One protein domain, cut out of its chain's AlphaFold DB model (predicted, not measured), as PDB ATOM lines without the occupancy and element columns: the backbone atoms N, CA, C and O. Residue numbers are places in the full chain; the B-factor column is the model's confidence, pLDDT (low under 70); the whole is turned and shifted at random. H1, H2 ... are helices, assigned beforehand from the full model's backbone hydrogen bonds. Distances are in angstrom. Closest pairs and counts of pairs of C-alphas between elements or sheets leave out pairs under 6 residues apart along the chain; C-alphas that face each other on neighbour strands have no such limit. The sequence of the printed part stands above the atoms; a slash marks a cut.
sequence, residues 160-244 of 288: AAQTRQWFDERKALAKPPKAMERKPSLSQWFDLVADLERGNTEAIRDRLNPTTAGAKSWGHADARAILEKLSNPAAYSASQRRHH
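AT A GLANCE: This is residues 160 to 244 of the 288 residues of an uncharacterized protein of Candidatus Viridilinea mediisalina (UniProt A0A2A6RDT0). This is a small, loosely joined body of helices with two helical arms: short H4 meets H3, H5 and H6, with H3 and H6 apart from each other and running much the same way, while H1 at residues 160 to 169 and residues 232 to 244, which hold H7, stick out. H7 makes the far end of the longest axis, and a long stretch without a named element, residues 175 to 185, leads from H2 to H3. The printed part has 85 residues with seven named helices, H1 to H7 in order, and no named strand; the class is all helix. The whole is only just compact, close to loose, with a radius of gyration of the C-alphas of 13.9 A and spans of 43 by 29 by 19 A.

IN THESE COORDINATES: Find C-alpha 160 at (-31.351, -40.250, -51.352); from there H1, residues 160 to 169, runs 14.2 A. Next come H2, residues 171 to 174, and then H3, residues 186 to 197, which begins at C-alpha 186 at (-20.615, -30.135, -39.892) and is 16.7 A long. H4 is residues 203 to 208 and H5 residues 215 to 219. Read on to H6, residues 221 to 231, 15.3 A long, and H7, residues 233 to 243, which runs 16.6 A to C-alpha 243 at (-40.287, -52.230, -44.634).

HOW THE PARTS SIT: Start at the hub, H4, which touches three helices. It touches H6 at a steep tilt of 39 degrees, opposite ways; their closest C-alphas, those of Ile 204 and Leu 227, are 6.2 A apart. It touches H3, through residues 192 to 196 of H3 alone, at a steep tilt of 47 degrees, opposite ways; look at the closest C-alphas, Asp 195 and Ala 203, 6.2 A apart. H4 also touches H5, where the closest C-alphas, those of Arg 207 and Trp 218, are 5.9 A apart. H2 and H6 are close but not clearly touching, with C-alphas 173 and 222 the closest at 7.3 A. H6 and H7 are likewise close but not clearly touching, about perpendicular at 89 degrees; the closest C-alphas, 229 and 235, are 7.2 A apart. H1 and H2 meet only through their link, and H1 and H7 are apart. In H1, H3 and H6 every O i to N i+4 pair is within hydrogen-bond range; in H4 it is 1 of 2, in H7 6 of 7 and in H5 0 of 1, with 2 of 2 O i to N i+3 pairs there, while H2 is too short for an O i to N i+4 pair.

THE WHOLE: The C-alphas of Ala 213 and His 244 are the two farthest apart, 43.4 A. The printed part has no cut, and the link from H2 to H3, 11 residues, is long. Mean pLDDT of the printed part is 76.6; look for values under 70 at residues 173 to 174, 176 to 181 and 233 to 244.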
ATOM      1  N   ALA A 160     -31.198 -41.694 -51.217       70.50
ATOM      2  CA  ALA A 160     -31.351 -40.250 -51.352       70.50
ATOM      3  C   ALA A 160     -32.697 -39.771 -50.785       70.50
ATOM      4  O   ALA A 160     -32.731 -38.804 -50.016       70.50
ATOM      5  N   ALA A 161     -33.790 -40.479 -51.085       74.81
ATOM      6  CA  ALA A 161     -35.120 -40.197 -50.556       74.81
ATOM      7  C   ALA A 161     -35.164 -40.334 -49.025       74.81
ATOM      8  O   ALA A 161     -35.637 -39.429 -48.332       74.81
ATOM      9  N   GLN A 162     -34.584 -41.406 -48.476       78.81
ATOM     10  CA  GLN A 162     -34.471 -41.608 -47.028       78.81
ATOM     11  C   GLN A 162     -33.630 -40.516 -46.358       78.81
ATOM     12  O   GLN A 162     -34.010 -39.984 -45.313       78.81
ATOM     13  N   THR A 163     -32.511 -40.134 -46.973       77.69
ATOM     14  CA  THR A 163     -31.642 -39.057 -46.479       77.69
ATOM     15  C   THR A 163     -32.381 -37.723 -46.477       77.69
ATOM     16  O   THR A 163     -32.283 -36.953 -45.519       77.69
ATOM     17  N   ARG A 164     -33.170 -37.458 -47.524       76.56
ATOM     18  CA  ARG A 164     -33.970 -36.242 -47.631       76.56
ATOM     19  C   ARG A 164     -35.051 -36.178 -46.558       76.56
ATOM     20  O   ARG A 164     -35.133 -35.173 -45.855       76.56
ATOM     21  N   GLN A 165     -35.815 -37.254 -46.386       80.75
ATOM     22  CA  GLN A 165     -36.828 -37.358 -45.337       80.75
ATOM     23  C   GLN A 165     -36.205 -37.158 -43.948       80.75
ATOM     24  O   GLN A 165     -36.699 -36.371 -43.142       80.75
ATOM     25  N   TRP A 166     -35.068 -37.806 -43.691       82.12
ATOM     26  CA  TRP A 166     -34.344 -37.673 -42.431       82.12
ATOM     27  C   TRP A 166     -33.886 -36.233 -42.164       82.12
ATOM     28  O   TRP A 166     -33.965 -35.766 -41.022       82.12
ATOM     29  N   PHE A 167     -33.425 -35.524 -43.200       79.31
ATOM     30  CA  PHE A 167     -33.018 -34.122 -43.109       79.31
ATOM     31  C   PHE A 167     -34.206 -33.202 -42.819       79.31
ATOM     32  O   PHE A 167     -34.107 -32.320 -41.963       79.31
ATOM     33  N   ASP A 168     -35.335 -33.423 -43.493       78.94
ATOM     34  CA  ASP A 168     -36.546 -32.627 -43.301       78.94
ATOM     35  C   ASP A 168     -37.111 -32.800 -41.877       78.94
ATOM     36  O   ASP A 168     -37.466 -31.807 -41.235       78.94
ATOM     37  N   GLU A 169     -37.063 -34.015 -41.316       79.50
ATOM     38  CA  GLU A 169     -37.393 -34.290 -39.907       79.50
ATOM     39  C   GLU A 169     -36.450 -33.591 -38.912       79.50
ATOM     40  O   GLU A 169     -36.852 -33.254 -37.798       79.50
ATOM     41  N   ARG A 170     -35.181 -33.375 -39.288       76.12
ATOM     42  CA  ARG A 170     -34.110 -32.883 -38.396       76.12
ATOM     43  C   ARG A 170     -33.558 -31.526 -38.805       76.12
ATOM     44  O   ARG A 170     -32.437 -31.158 -38.447       76.12
ATOM     45  N   LYS A 171     -34.382 -30.710 -39.464       76.69
ATOM     46  CA  LYS A 171     -34.036 -29.356 -39.927       76.69
ATOM     47  C   LYS A 171     -33.508 -28.435 -38.815       76.69
ATOM     48  O   LYS A 171     -32.839 -27.441 -39.096       76.69
ATOM     49  N   ALA A 172     -33.788 -28.752 -37.548       70.38
ATOM     50  CA  ALA A 172     -33.258 -28.059 -36.374       70.38
ATOM     51  C   ALA A 172     -31.725 -28.154 -36.227       70.38
ATOM     52  O   ALA A 172     -31.126 -27.226 -35.675       70.38
ATOM     53  N   LEU A 173     -31.097 -29.214 -36.750       68.44
ATOM     54  CA  LEU A 173     -29.640 -29.394 -36.778       68.44
ATOM     55  C   LEU A 173     -28.959 -28.539 -37.856       68.44
ATOM     56  O   LEU A 173     -27.807 -28.153 -37.691       68.44
ATOM     57  N   ALA A 174     -29.677 -28.207 -38.932       67.88
ATOM     58  CA  ALA A 174     -29.162 -27.401 -40.041       67.88
ATOM     59  C   ALA A 174     -29.227 -25.883 -39.781       67.88
ATOM     60  O   ALA A 174     -28.648 -25.096 -40.528       67.88
ATOM     61  N   LYS A 175     -29.954 -25.444 -38.743       71.38
ATOM     62  CA  LYS A 175     -30.056 -24.023 -38.389       71.38
ATOM     63  C   LYS A 175     -28.823 -23.587 -37.589       71.38
ATOM     64  O   LYS A 175     -28.429 -24.312 -36.673       71.38
ATOM     65  N   PRO A 176     -28.260 -22.394 -37.865       63.66
ATOM     66  CA  PRO A 176     -27.127 -21.883 -37.108       63.66
ATOM     67  C   PRO A 176     -27.480 -21.809 -35.615       63.66
ATOM     68  O   PRO A 176     -28.622 -21.480 -35.268       63.66
ATOM     69  N   PRO A 177     -26.530 -22.148 -34.727       62.50
ATOM     70  CA  PRO A 177     -26.791 -22.214 -33.299       62.50
ATOM     71  C   PRO A 177     -27.238 -20.844 -32.782       62.50
ATOM     72  O   PRO A 177     -26.566 -19.832 -32.984       62.50
ATOM     73  N   LYS A 178     -28.383 -20.806 -32.089       64.50
ATOM     74  CA  LYS A 178     -28.714 -19.674 -31.214       64.50
ATOM     75  C   LYS A 178     -27.752 -19.713 -30.025       64.50
ATOM     76  O   LYS A 178     -27.356 -20.792 -29.604       64.50
ATOM     77  N   ALA A 179     -27.403 -18.556 -29.460       59.25
ATOM     78  CA  ALA A 179     -26.334 -18.401 -28.461       59.25
ATOM     79  C   ALA A 179     -26.383 -19.360 -27.243       59.25
ATOM     80  O   ALA A 179     -25.356 -19.567 -26.602       59.25
ATOM     81  N   MET A 180     -27.539 -19.963 -26.935       60.22
ATOM     82  CA  MET A 180     -27.716 -20.923 -25.836       60.22
ATOM     83  C   MET A 180     -27.745 -22.406 -26.263       60.22
ATOM     84  O   MET A 180     -27.626 -23.277 -25.408       60.22
ATOM     85  N   GLU A 181     -27.840 -22.723 -27.558       69.56
ATOM     86  CA  GLU A 181     -27.869 -24.097 -28.082       69.56
ATOM     87  C   GLU A 181     -26.583 -24.391 -28.862       69.56
ATOM     88  O   GLU A 181     -26.502 -24.175 -30.073       69.56
ATOM     89  N   ARG A 182     -25.549 -24.890 -28.176       75.69
ATOM     90  CA  ARG A 182     -24.326 -25.354 -28.847       75.69
ATOM     91  C   ARG A 182     -24.605 -26.695 -29.532       75.69
ATOM     92  O   ARG A 182     -24.783 -27.698 -28.853       75.69
ATOM     93  N   LYS A 183     -24.641 -26.689 -30.864       84.50
ATOM     94  CA  LYS A 183     -24.842 -27.865 -31.730       84.50
ATOM     95  C   LYS A 183     -23.514 -28.298 -32.346       84.50
ATOM     96  O   LYS A 183     -22.646 -27.435 -32.517       84.50
ATOM     97  N   PRO A 184     -23.327 -29.589 -32.666       85.38
ATOM     98  CA  PRO A 184     -22.111 -30.026 -33.330       85.38
ATOM     99  C   PRO A 184     -22.043 -29.441 -34.743       85.38
ATOM    100  O   PRO A 184     -23.048 -29.414 -35.458       85.38
ATOM    101  N   SER A 185     -20.873 -28.933 -35.130       84.31
ATOM    102  CA  SER A 185     -20.649 -28.405 -36.477       84.31
ATOM    103  C   SER A 185     -20.604 -29.530 -37.512       84.31
ATOM    104  O   SER A 185     -20.386 -30.694 -37.185       84.31
ATOM    105  N   LEU A 186     -20.747 -29.176 -38.792       83.12
ATOM    106  CA  LEU A 186     -20.615 -30.135 -39.892       83.12
ATOM    107  C   LEU A 186     -19.252 -30.849 -39.883       83.12
ATOM    108  O   LEU A 186     -19.196 -32.058 -40.073       83.12
ATOM    109  N   SER A 187     -18.166 -30.124 -39.601       83.56
ATOM    110  CA  SER A 187     -16.835 -30.728 -39.468       83.56
ATOM    111  C   SER A 187     -16.783 -31.771 -38.350       83.56
ATOM    112  O   SER A 187     -16.252 -32.850 -38.564       83.56
ATOM    113  N   GLN A 188     -17.420 -31.508 -37.203       87.50
ATOM    114  CA  GLN A 188     -17.488 -32.466 -36.095       87.50
ATOM    115  C   GLN A 188     -18.255 -33.744 -36.481       87.50
ATOM    116  O   GLN A 188     -17.893 -34.835 -36.035       87.50
ATOM    117  N   TRP A 189     -19.286 -33.634 -37.326       88.31
ATOM    118  CA  TRP A 189     -19.965 -34.802 -37.897       88.31
ATOM    119  C   TRP A 189     -19.066 -35.588 -38.852       88.31
ATOM    120  O   TRP A 189     -19.047 -36.814 -38.772       88.31
ATOM    121  N   PHE A 190     -18.288 -34.918 -39.705       88.19
ATOM    122  CA  PHE A 190     -17.330 -35.605 -40.578       88.19
ATOM    123  C   PHE A 190     -16.200 -36.280 -39.803       88.19
ATOM    124  O   PHE A 190     -15.827 -37.397 -40.147       88.19
ATOM    125  N   ASP A 191     -15.725 -35.674 -38.714       88.88
ATOM    126  CA  ASP A 191     -14.741 -36.304 -37.831       88.88
ATOM    127  C   ASP A 191     -15.293 -37.605 -37.223       88.88
ATOM    128  O   ASP A 191     -14.582 -38.600 -37.132       88.88
ATOM    129  N   LEU A 192     -16.579 -37.630 -36.839       89.38
ATOM    130  CA  LEU A 192     -17.240 -38.857 -36.374       89.38
ATOM    131  C   LEU A 192     -17.303 -39.923 -37.473       89.38
ATOM    132  O   LEU A 192     -17.000 -41.080 -37.199       89.38
ATOM    133  N   VAL A 193     -17.688 -39.554 -38.695       89.50
ATOM    134  CA  VAL A 193     -17.742 -40.503 -39.819       89.50
ATOM    135  C   VAL A 193     -16.357 -41.090 -40.088       89.50
ATOM    136  O   VAL A 193     -16.219 -42.307 -40.142       89.50
ATOM    137  N   ALA A 194     -15.323 -40.250 -40.143       88.38
ATOM    138  CA  ALA A 194     -13.949 -40.696 -40.345       88.38
ATOM    139  C   ALA A 194     -13.459 -41.629 -39.222       88.38
ATOM    140  O   ALA A 194     -12.759 -42.604 -39.490       88.38
ATOM    141  N   ASP A 195     -13.825 -41.362 -37.963       87.94
ATOM    142  CA  ASP A 195     -13.498 -42.252 -36.844       87.94
ATOM    143  C   ASP A 195     -14.202 -43.615 -36.965       87.94
ATOM    144  O   ASP A 195     -13.591 -44.651 -36.691       87.94
ATOM    145  N   LEU A 196     -15.465 -43.630 -37.405       87.00
ATOM    146  CA  LEU A 196     -16.227 -44.862 -37.632       87.00
ATOM    147  C   LEU A 196     -15.659 -45.681 -38.796       87.00
ATOM    148  O   LEU A 196     -15.516 -46.895 -38.669       87.00
ATOM    149  N   GLU A 197     -15.278 -45.032 -39.895       86.25
ATOM    150  CA  GLU A 197     -14.635 -45.679 -41.048       86.25
ATOM    151  C   GLU A 197     -13.276 -46.291 -40.690       86.25
ATOM    152  O   GLU A 197     -12.900 -47.339 -41.214       86.25
ATOM    153  N   ARG A 198     -12.555 -45.682 -39.742       88.62
ATOM    154  CA  ARG A 198     -11.308 -46.225 -39.180       88.62
ATOM    155  C   ARG A 198     -11.531 -47.363 -38.180       88.62
ATOM    156  O   ARG A 198     -10.557 -47.895 -37.653       88.62
ATOM    157  N   GLY A 199     -12.781 -47.726 -37.893       84.81
ATOM    158  CA  GLY A 199     -13.123 -48.786 -36.947       84.81
ATOM    159  C   GLY A 199     -12.948 -48.395 -35.477       84.81
ATOM    160  O   GLY A 199     -12.822 -49.275 -34.628       84.81
ATOM    161  N   ASN A 200     -12.934 -47.098 -35.145       87.00
ATOM    162  CA  ASN A 200     -12.868 -46.659 -33.752       87.00
ATOM    163  C   ASN A 200     -14.223 -46.877 -33.059       87.00
ATOM    164  O   ASN A 200     -15.123 -46.036 -33.117       87.00
ATOM    165  N   THR A 201     -14.354 -48.001 -32.359       79.69
ATOM    166  CA  THR A 201     -15.579 -48.392 -31.646       79.69
ATOM    167  C   THR A 201     -15.944 -47.453 -30.493       79.69
ATOM    168  O   THR A 201     -17.098 -47.427 -30.071       79.69
ATOM    169  N   GLU A 202     -14.994 -46.653 -30.004       86.25
ATOM    170  CA  GLU A 202     -15.201 -45.729 -28.883       86.25
ATOM    171  C   GLU A 202     -15.657 -44.334 -29.322       86.25
ATOM    172  O   GLU A 202     -16.149 -43.550 -28.507       86.25
ATOM    173  N   ALA A 203     -15.617 -44.048 -30.627       88.56
ATOM    174  CA  ALA A 203     -15.962 -42.749 -31.198       88.56
ATOM    175  C   ALA A 203     -17.370 -42.263 -30.810       88.56
ATOM    176  O   ALA A 203     -17.571 -41.066 -30.575       88.56
ATOM    177  N   ILE A 204     -18.342 -43.178 -30.731       88.75
ATOM    178  CA  ILE A 204     -19.722 -42.873 -30.323       88.75
ATOM    179  C   ILE A 204     -19.802 -42.666 -28.805       88.75
ATOM    180  O   ILE A 204     -20.452 -41.723 -28.350       88.75
ATOM    181  N   ARG A 205     -19.118 -43.504 -28.013       87.94
ATOM    182  CA  ARG A 205     -19.115 -43.427 -26.543       87.94
ATOM    183  C   ARG A 205     -18.530 -42.105 -26.051       87.94
ATOM    184  O   ARG A 205     -19.115 -41.468 -25.174       87.94
ATOM    185  N   ASP A 206     -17.431 -41.672 -26.660       88.19
ATOM    186  CA  ASP A 206     -16.727 -40.439 -26.299       88.19
ATOM    187  C   ASP A 206     -17.571 -39.187 -26.583       88.19
ATOM    188  O   ASP A 206     -17.510 -38.196 -25.853       88.19
ATOM    189  N   ARG A 207     -18.419 -39.236 -27.618       90.50
ATOM    190  CA  ARG A 207     -19.335 -38.142 -27.977       90.50
ATOM    191  C   ARG A 207     -20.641 -38.173 -27.182       90.50
ATOM    192  O   ARG A 207     -21.223 -37.116 -26.955       90.50
ATOM    193  N   LEU A 208     -21.081 -39.344 -26.712       88.44
ATOM    194  CA  LEU A 208     -22.196 -39.463 -25.762       88.44
ATOM    195  C   LEU A 208     -21.835 -38.917 -24.373       88.44
ATOM    196  O   LEU A 208     -22.710 -38.391 -23.683       88.44
ATOM    197  N   ASN A 209     -20.558 -38.998 -23.985       87.06
ATOM    198  CA  ASN A 209     -20.045 -38.517 -22.702       87.06
ATOM    199  C   ASN A 209     -18.881 -37.523 -22.893       87.06
ATOM    200  O   ASN A 209     -17.742 -37.827 -22.534       87.06
ATOM    201  N   PRO A 210     -19.139 -36.324 -23.450       85.12
ATOM    202  CA  PRO A 210     -18.080 -35.383 -23.786       85.12
ATOM    203  C   PRO A 210     -17.405 -34.827 -22.525       85.12
ATOM    204  O   PRO A 210     -18.029 -34.134 -21.720       85.12
ATOM    205  N   THR A 211     -16.105 -35.079 -22.372       81.56
ATOM    206  CA  THR A 211     -15.306 -34.611 -21.224       81.56
ATOM    207  C   THR A 211     -14.666 -33.238 -21.451       81.56
ATOM    208  O   THR A 211     -14.345 -32.536 -20.494       81.56
ATOM    209  N   THR A 212     -14.509 -32.807 -22.709       81.62
ATOM    210  CA  THR A 212     -13.840 -31.545 -23.067       81.62
ATOM    211  C   THR A 212     -14.826 -30.419 -23.375       81.62
ATOM    212  O   THR A 212     -15.934 -30.632 -23.873       81.62
ATOM    213  N   ALA A 213     -14.417 -29.168 -23.126       71.94
ATOM    214  CA  ALA A 213     -15.250 -27.988 -23.381       71.94
ATOM    215  C   ALA A 213     -15.661 -27.837 -24.862       71.94
ATOM    216  O   ALA A 213     -16.758 -27.345 -25.135       71.94
ATOM    217  N   GLY A 214     -14.811 -28.286 -25.796       71.94
ATOM    218  CA  GLY A 214     -15.080 -28.290 -27.239       71.94
ATOM    219  C   GLY A 214     -16.037 -29.396 -27.695       71.94
ATOM    220  O   GLY A 214     -16.727 -29.225 -28.697       71.94
ATOM    221  N   ALA A 215     -16.147 -30.489 -26.934       78.31
ATOM    222  CA  ALA A 215     -17.064 -31.594 -27.216       78.31
ATOM    223  C   ALA A 215     -18.462 -31.396 -26.602       78.31
ATOM    224  O   ALA A 215     -19.376 -32.167 -26.883       78.31
ATOM    225  N   LYS A 216     -18.682 -30.334 -25.811       82.19
ATOM    226  CA  LYS A 216     -19.999 -30.026 -25.216       82.19
ATOM    227  C   LYS A 216     -21.110 -29.807 -26.249       82.19
ATOM    228  O   LYS A 216     -22.279 -29.905 -25.892       82.19
ATOM    229  N   SER A 217     -20.766 -29.532 -27.510       83.31
ATOM    230  CA  SER A 217     -21.728 -29.447 -28.612       83.31
ATOM    231  C   SER A 217     -22.480 -30.764 -28.849       83.31
ATOM    232  O   SER A 217     -23.641 -30.737 -29.249       83.31
ATOM    233  N   TRP A 218     -21.878 -31.911 -28.522       86.94
ATOM    234  CA  TRP A 218     -22.515 -33.230 -28.620       86.94
ATOM    235  C   TRP A 218     -23.600 -33.480 -27.566       86.94
ATOM    236  O   TRP A 218     -24.423 -34.373 -27.736       86.94
ATOM    237  N   GLY A 219     -23.665 -32.651 -26.518       84.31
ATOM    238  CA  GLY A 219     -24.734 -32.695 -25.516       84.31
ATOM    239  C   GLY A 219     -26.101 -32.222 -26.029       84.31
ATOM    240  O   GLY A 219     -27.075 -32.266 -25.282       84.31
ATOM    241  N   HIS A 220     -26.196 -31.758 -27.279       86.50
ATOM    242  CA  HIS A 220     -27.457 -31.356 -27.894       86.50
ATOM    243  C   HIS A 220     -28.432 -32.541 -28.019       86.50
ATOM    244  O   HIS A 220     -28.041 -33.609 -28.491       86.50
ATOM    245  N   ALA A 221     -29.709 -32.337 -27.672       84.31
ATOM    246  CA  ALA A 221     -30.724 -33.397 -27.628       84.31
ATOM    247  C   ALA A 221     -30.820 -34.199 -28.941       84.31
ATOM    248  O   ALA A 221     -30.733 -35.424 -28.924       84.31
ATOM    249  N   ASP A 222     -30.891 -33.513 -30.087       82.38
ATOM    250  CA  ASP A 222     -30.964 -34.183 -31.394       82.38
ATOM    251  C   ASP A 222     -29.667 -34.923 -31.756       82.38
ATOM    252  O   ASP A 222     -29.716 -35.981 -32.377       82.38
ATOM    253  N   ALA A 223     -28.503 -34.389 -31.367       86.56
ATOM    254  CA  ALA A 223     -27.219 -35.024 -31.661       86.56
ATOM    255  C   ALA A 223     -27.056 -36.301 -30.832       86.56
ATOM    256  O   ALA A 223     -26.681 -37.348 -31.357       86.56
ATOM    257  N   ARG A 224     -27.434 -36.235 -29.555       87.50
ATOM    258  CA  ARG A 224     -27.463 -37.378 -28.650       87.50
ATOM    259  C   ARG A 224     -28.425 -38.464 -29.133       87.50
ATOM    260  O   ARG A 224     -28.031 -39.622 -29.190       87.50
ATOM    261  N   ALA A 225     -29.628 -38.094 -29.571       86.19
ATOM    262  CA  ALA A 225     -30.598 -39.044 -30.121       86.19
ATOM    263  C   ALA A 225     -30.071 -39.781 -31.368       86.19
ATOM    264  O   ALA A 225     -30.408 -40.941 -31.597       86.19
ATOM    265  N   ILE A 226     -29.237 -39.128 -32.186       86.06
ATOM    266  CA  ILE A 226     -28.566 -39.770 -33.325       86.06
ATOM    267  C   ILE A 226     -27.491 -40.743 -32.836       86.06
ATOM    268  O   ILE A 226     -27.466 -41.889 -33.278       86.06
ATOM    269  N   LEU A 227     -26.638 -40.319 -31.902       89.25
ATOM    270  CA  LEU A 227     -25.581 -41.166 -31.343       89.25
ATOM    271  C   LEU A 227     -26.141 -42.409 -30.633       89.25
ATOM    272  O   LEU A 227     -25.586 -43.491 -30.784       89.25
ATOM    273  N   GLU A 228     -27.264 -42.283 -29.922       88.56
ATOM    274  CA  GLU A 228     -27.967 -43.404 -29.276       88.56
ATOM    275  C   GLU A 228     -28.572 -44.387 -30.294       88.56
ATOM    276  O   GLU A 228     -28.616 -45.592 -30.050       88.56
ATOM    277  N   LYS A 229     -29.003 -43.905 -31.467       84.75
ATOM    278  CA  LYS A 229     -29.422 -44.787 -32.569       84.75
ATOM    279  C   LYS A 229     -28.237 -45.522 -33.191       84.75
ATOM    280  O   LYS A 229     -28.363 -46.695 -33.522       84.75
ATOM    281  N   LEU A 230     -27.102 -44.840 -33.347       84.00
ATOM    282  CA  LEU A 230     -25.884 -45.423 -33.915       84.00
ATOM    283  C   LEU A 230     -25.214 -46.425 -32.962       84.00
ATOM    284  O   LEU A 230     -24.628 -47.397 -33.429       84.00
ATOM    285  N   SER A 231     -25.324 -46.233 -31.643       84.94
ATOM    286  CA  SER A 231     -24.767 -47.160 -30.647       84.94
ATOM    287  C   SER A 231     -25.534 -48.480 -30.540       84.94
ATOM    288  O   SER A 231     -24.992 -49.458 -30.029       84.94
ATOM    289  N   ASN A 232     -26.776 -48.534 -31.036       81.62
ATOM    290  CA  ASN A 232     -27.598 -49.738 -31.036       81.62
ATOM    291  C   ASN A 232     -27.909 -50.221 -32.470       81.62
ATOM    292  O   ASN A 232     -29.020 -50.021 -32.973       81.62
ATOM    293  N   PRO A 233     -26.966 -50.915 -33.136       64.19
ATOM    294  CA  PRO A 233     -27.157 -51.399 -34.506       64.19
ATOM    295  C   PRO A 233     -28.302 -52.424 -34.639       64.19
ATOM    296  O   PRO A 233     -28.859 -52.602 -35.727       64.19
ATOM    297  N   ALA A 234     -28.732 -53.058 -33.537       54.75
ATOM    298  CA  ALA A 234     -29.881 -53.966 -33.532       54.75
ATOM    299  C   ALA A 234     -31.210 -53.235 -33.809       54.75
ATOM    300  O   ALA A 234     -32.083 -53.785 -34.483       54.75
ATOM    301  N   ALA A 235     -31.347 -51.972 -33.387       51.34
ATOM    302  CA  ALA A 235     -32.519 -51.148 -33.689       51.34
ATOM    303  C   ALA A 235     -32.588 -50.733 -35.174       51.34
ATOM    304  O   ALA A 235     -33.680 -50.590 -35.728       51.34
ATOM    305  N   TYR A 236     -31.435 -50.600 -35.838       49.72
ATOM    306  CA  TYR A 236     -31.339 -50.238 -37.255       49.72
ATOM    307  C   TYR A 236     -31.747 -51.404 -38.175       49.72
ATOM    308  O   TYR A 236     -32.593 -51.243 -39.057       49.72
ATOM    309  N   SER A 237     -31.256 -52.617 -37.890       48.34
ATOM    310  CA  SER A 237     -31.602 -53.821 -38.666       48.34
ATOM    311  C   SER A 237     -33.081 -54.240 -38.549       48.34
ATOM    312  O   SER A 237     -33.651 -54.788 -39.494       48.34
ATOM    313  N   ALA A 238     -33.741 -53.945 -37.422       44.03
ATOM    314  CA  ALA A 238     -35.162 -54.237 -37.216       44.03
ATOM    315  C   ALA A 238     -36.098 -53.251 -37.947       44.03
ATOM    316  O   ALA A 238     -37.195 -53.640 -38.354       44.03
ATOM    317  N   SER A 239     -35.667 -52.000 -38.152       47.31
ATOM    318  CA  SER A 239     -36.422 -50.993 -38.913       47.31
ATOM    319  C   SER A 239     -36.372 -51.265 -40.423       47.31
ATOM    320  O   SER A 239     -37.399 -51.155 -41.086       47.31
ATOM    321  N   GLN A 240     -35.228 -51.715 -40.958       50.03
ATOM    322  CA  GLN A 240     -35.112 -52.132 -42.366       50.03
ATOM    323  C   GLN A 240     -35.918 -53.407 -42.677       50.03
ATOM    324  O   GLN A 240     -36.546 -53.494 -43.729       50.03
ATOM    325  N   ARG A 241     -36.000 -54.374 -41.748       41.81
ATOM    326  CA  ARG A 241     -36.797 -55.603 -41.959       41.81
ATOM    327  C   ARG A 241     -38.312 -55.392 -41.914       41.81
ATOM    328  O   ARG A 241     -39.036 -56.185 -42.506       41.81
ATOM    329  N   ARG A 242     -38.816 -54.343 -41.248       42.19
ATOM    330  CA  ARG A 242     -40.264 -54.044 -41.248       42.19
ATOM    331  C   ARG A 242     -40.755 -53.472 -42.575       42.19
ATOM    332  O   ARG A 242     -41.876 -53.785 -42.957       42.19
ATOM    333  N   HIS A 243     -39.924 -52.726 -43.303       43.69
ATOM    334  CA  HIS A 243     -40.287 -52.230 -44.634       43.69
ATOM    335  C   HIS A 243     -40.267 -53.323 -45.715       43.69
ATOM    336  O   HIS A 243     -40.975 -53.199 -46.706       43.69
ATOM    337  N   HIS A 244     -39.554 -54.431 -45.489       38.88
ATOM    338  CA  HIS A 244     -39.525 -55.569 -46.416       38.88
ATOM    339  C   HIS A 244     -40.665 -56.586 -46.221       38.88
ATOM    340  O   HIS A 244     -40.847 -57.456 -47.067       38.88
TER     341      HIS A 244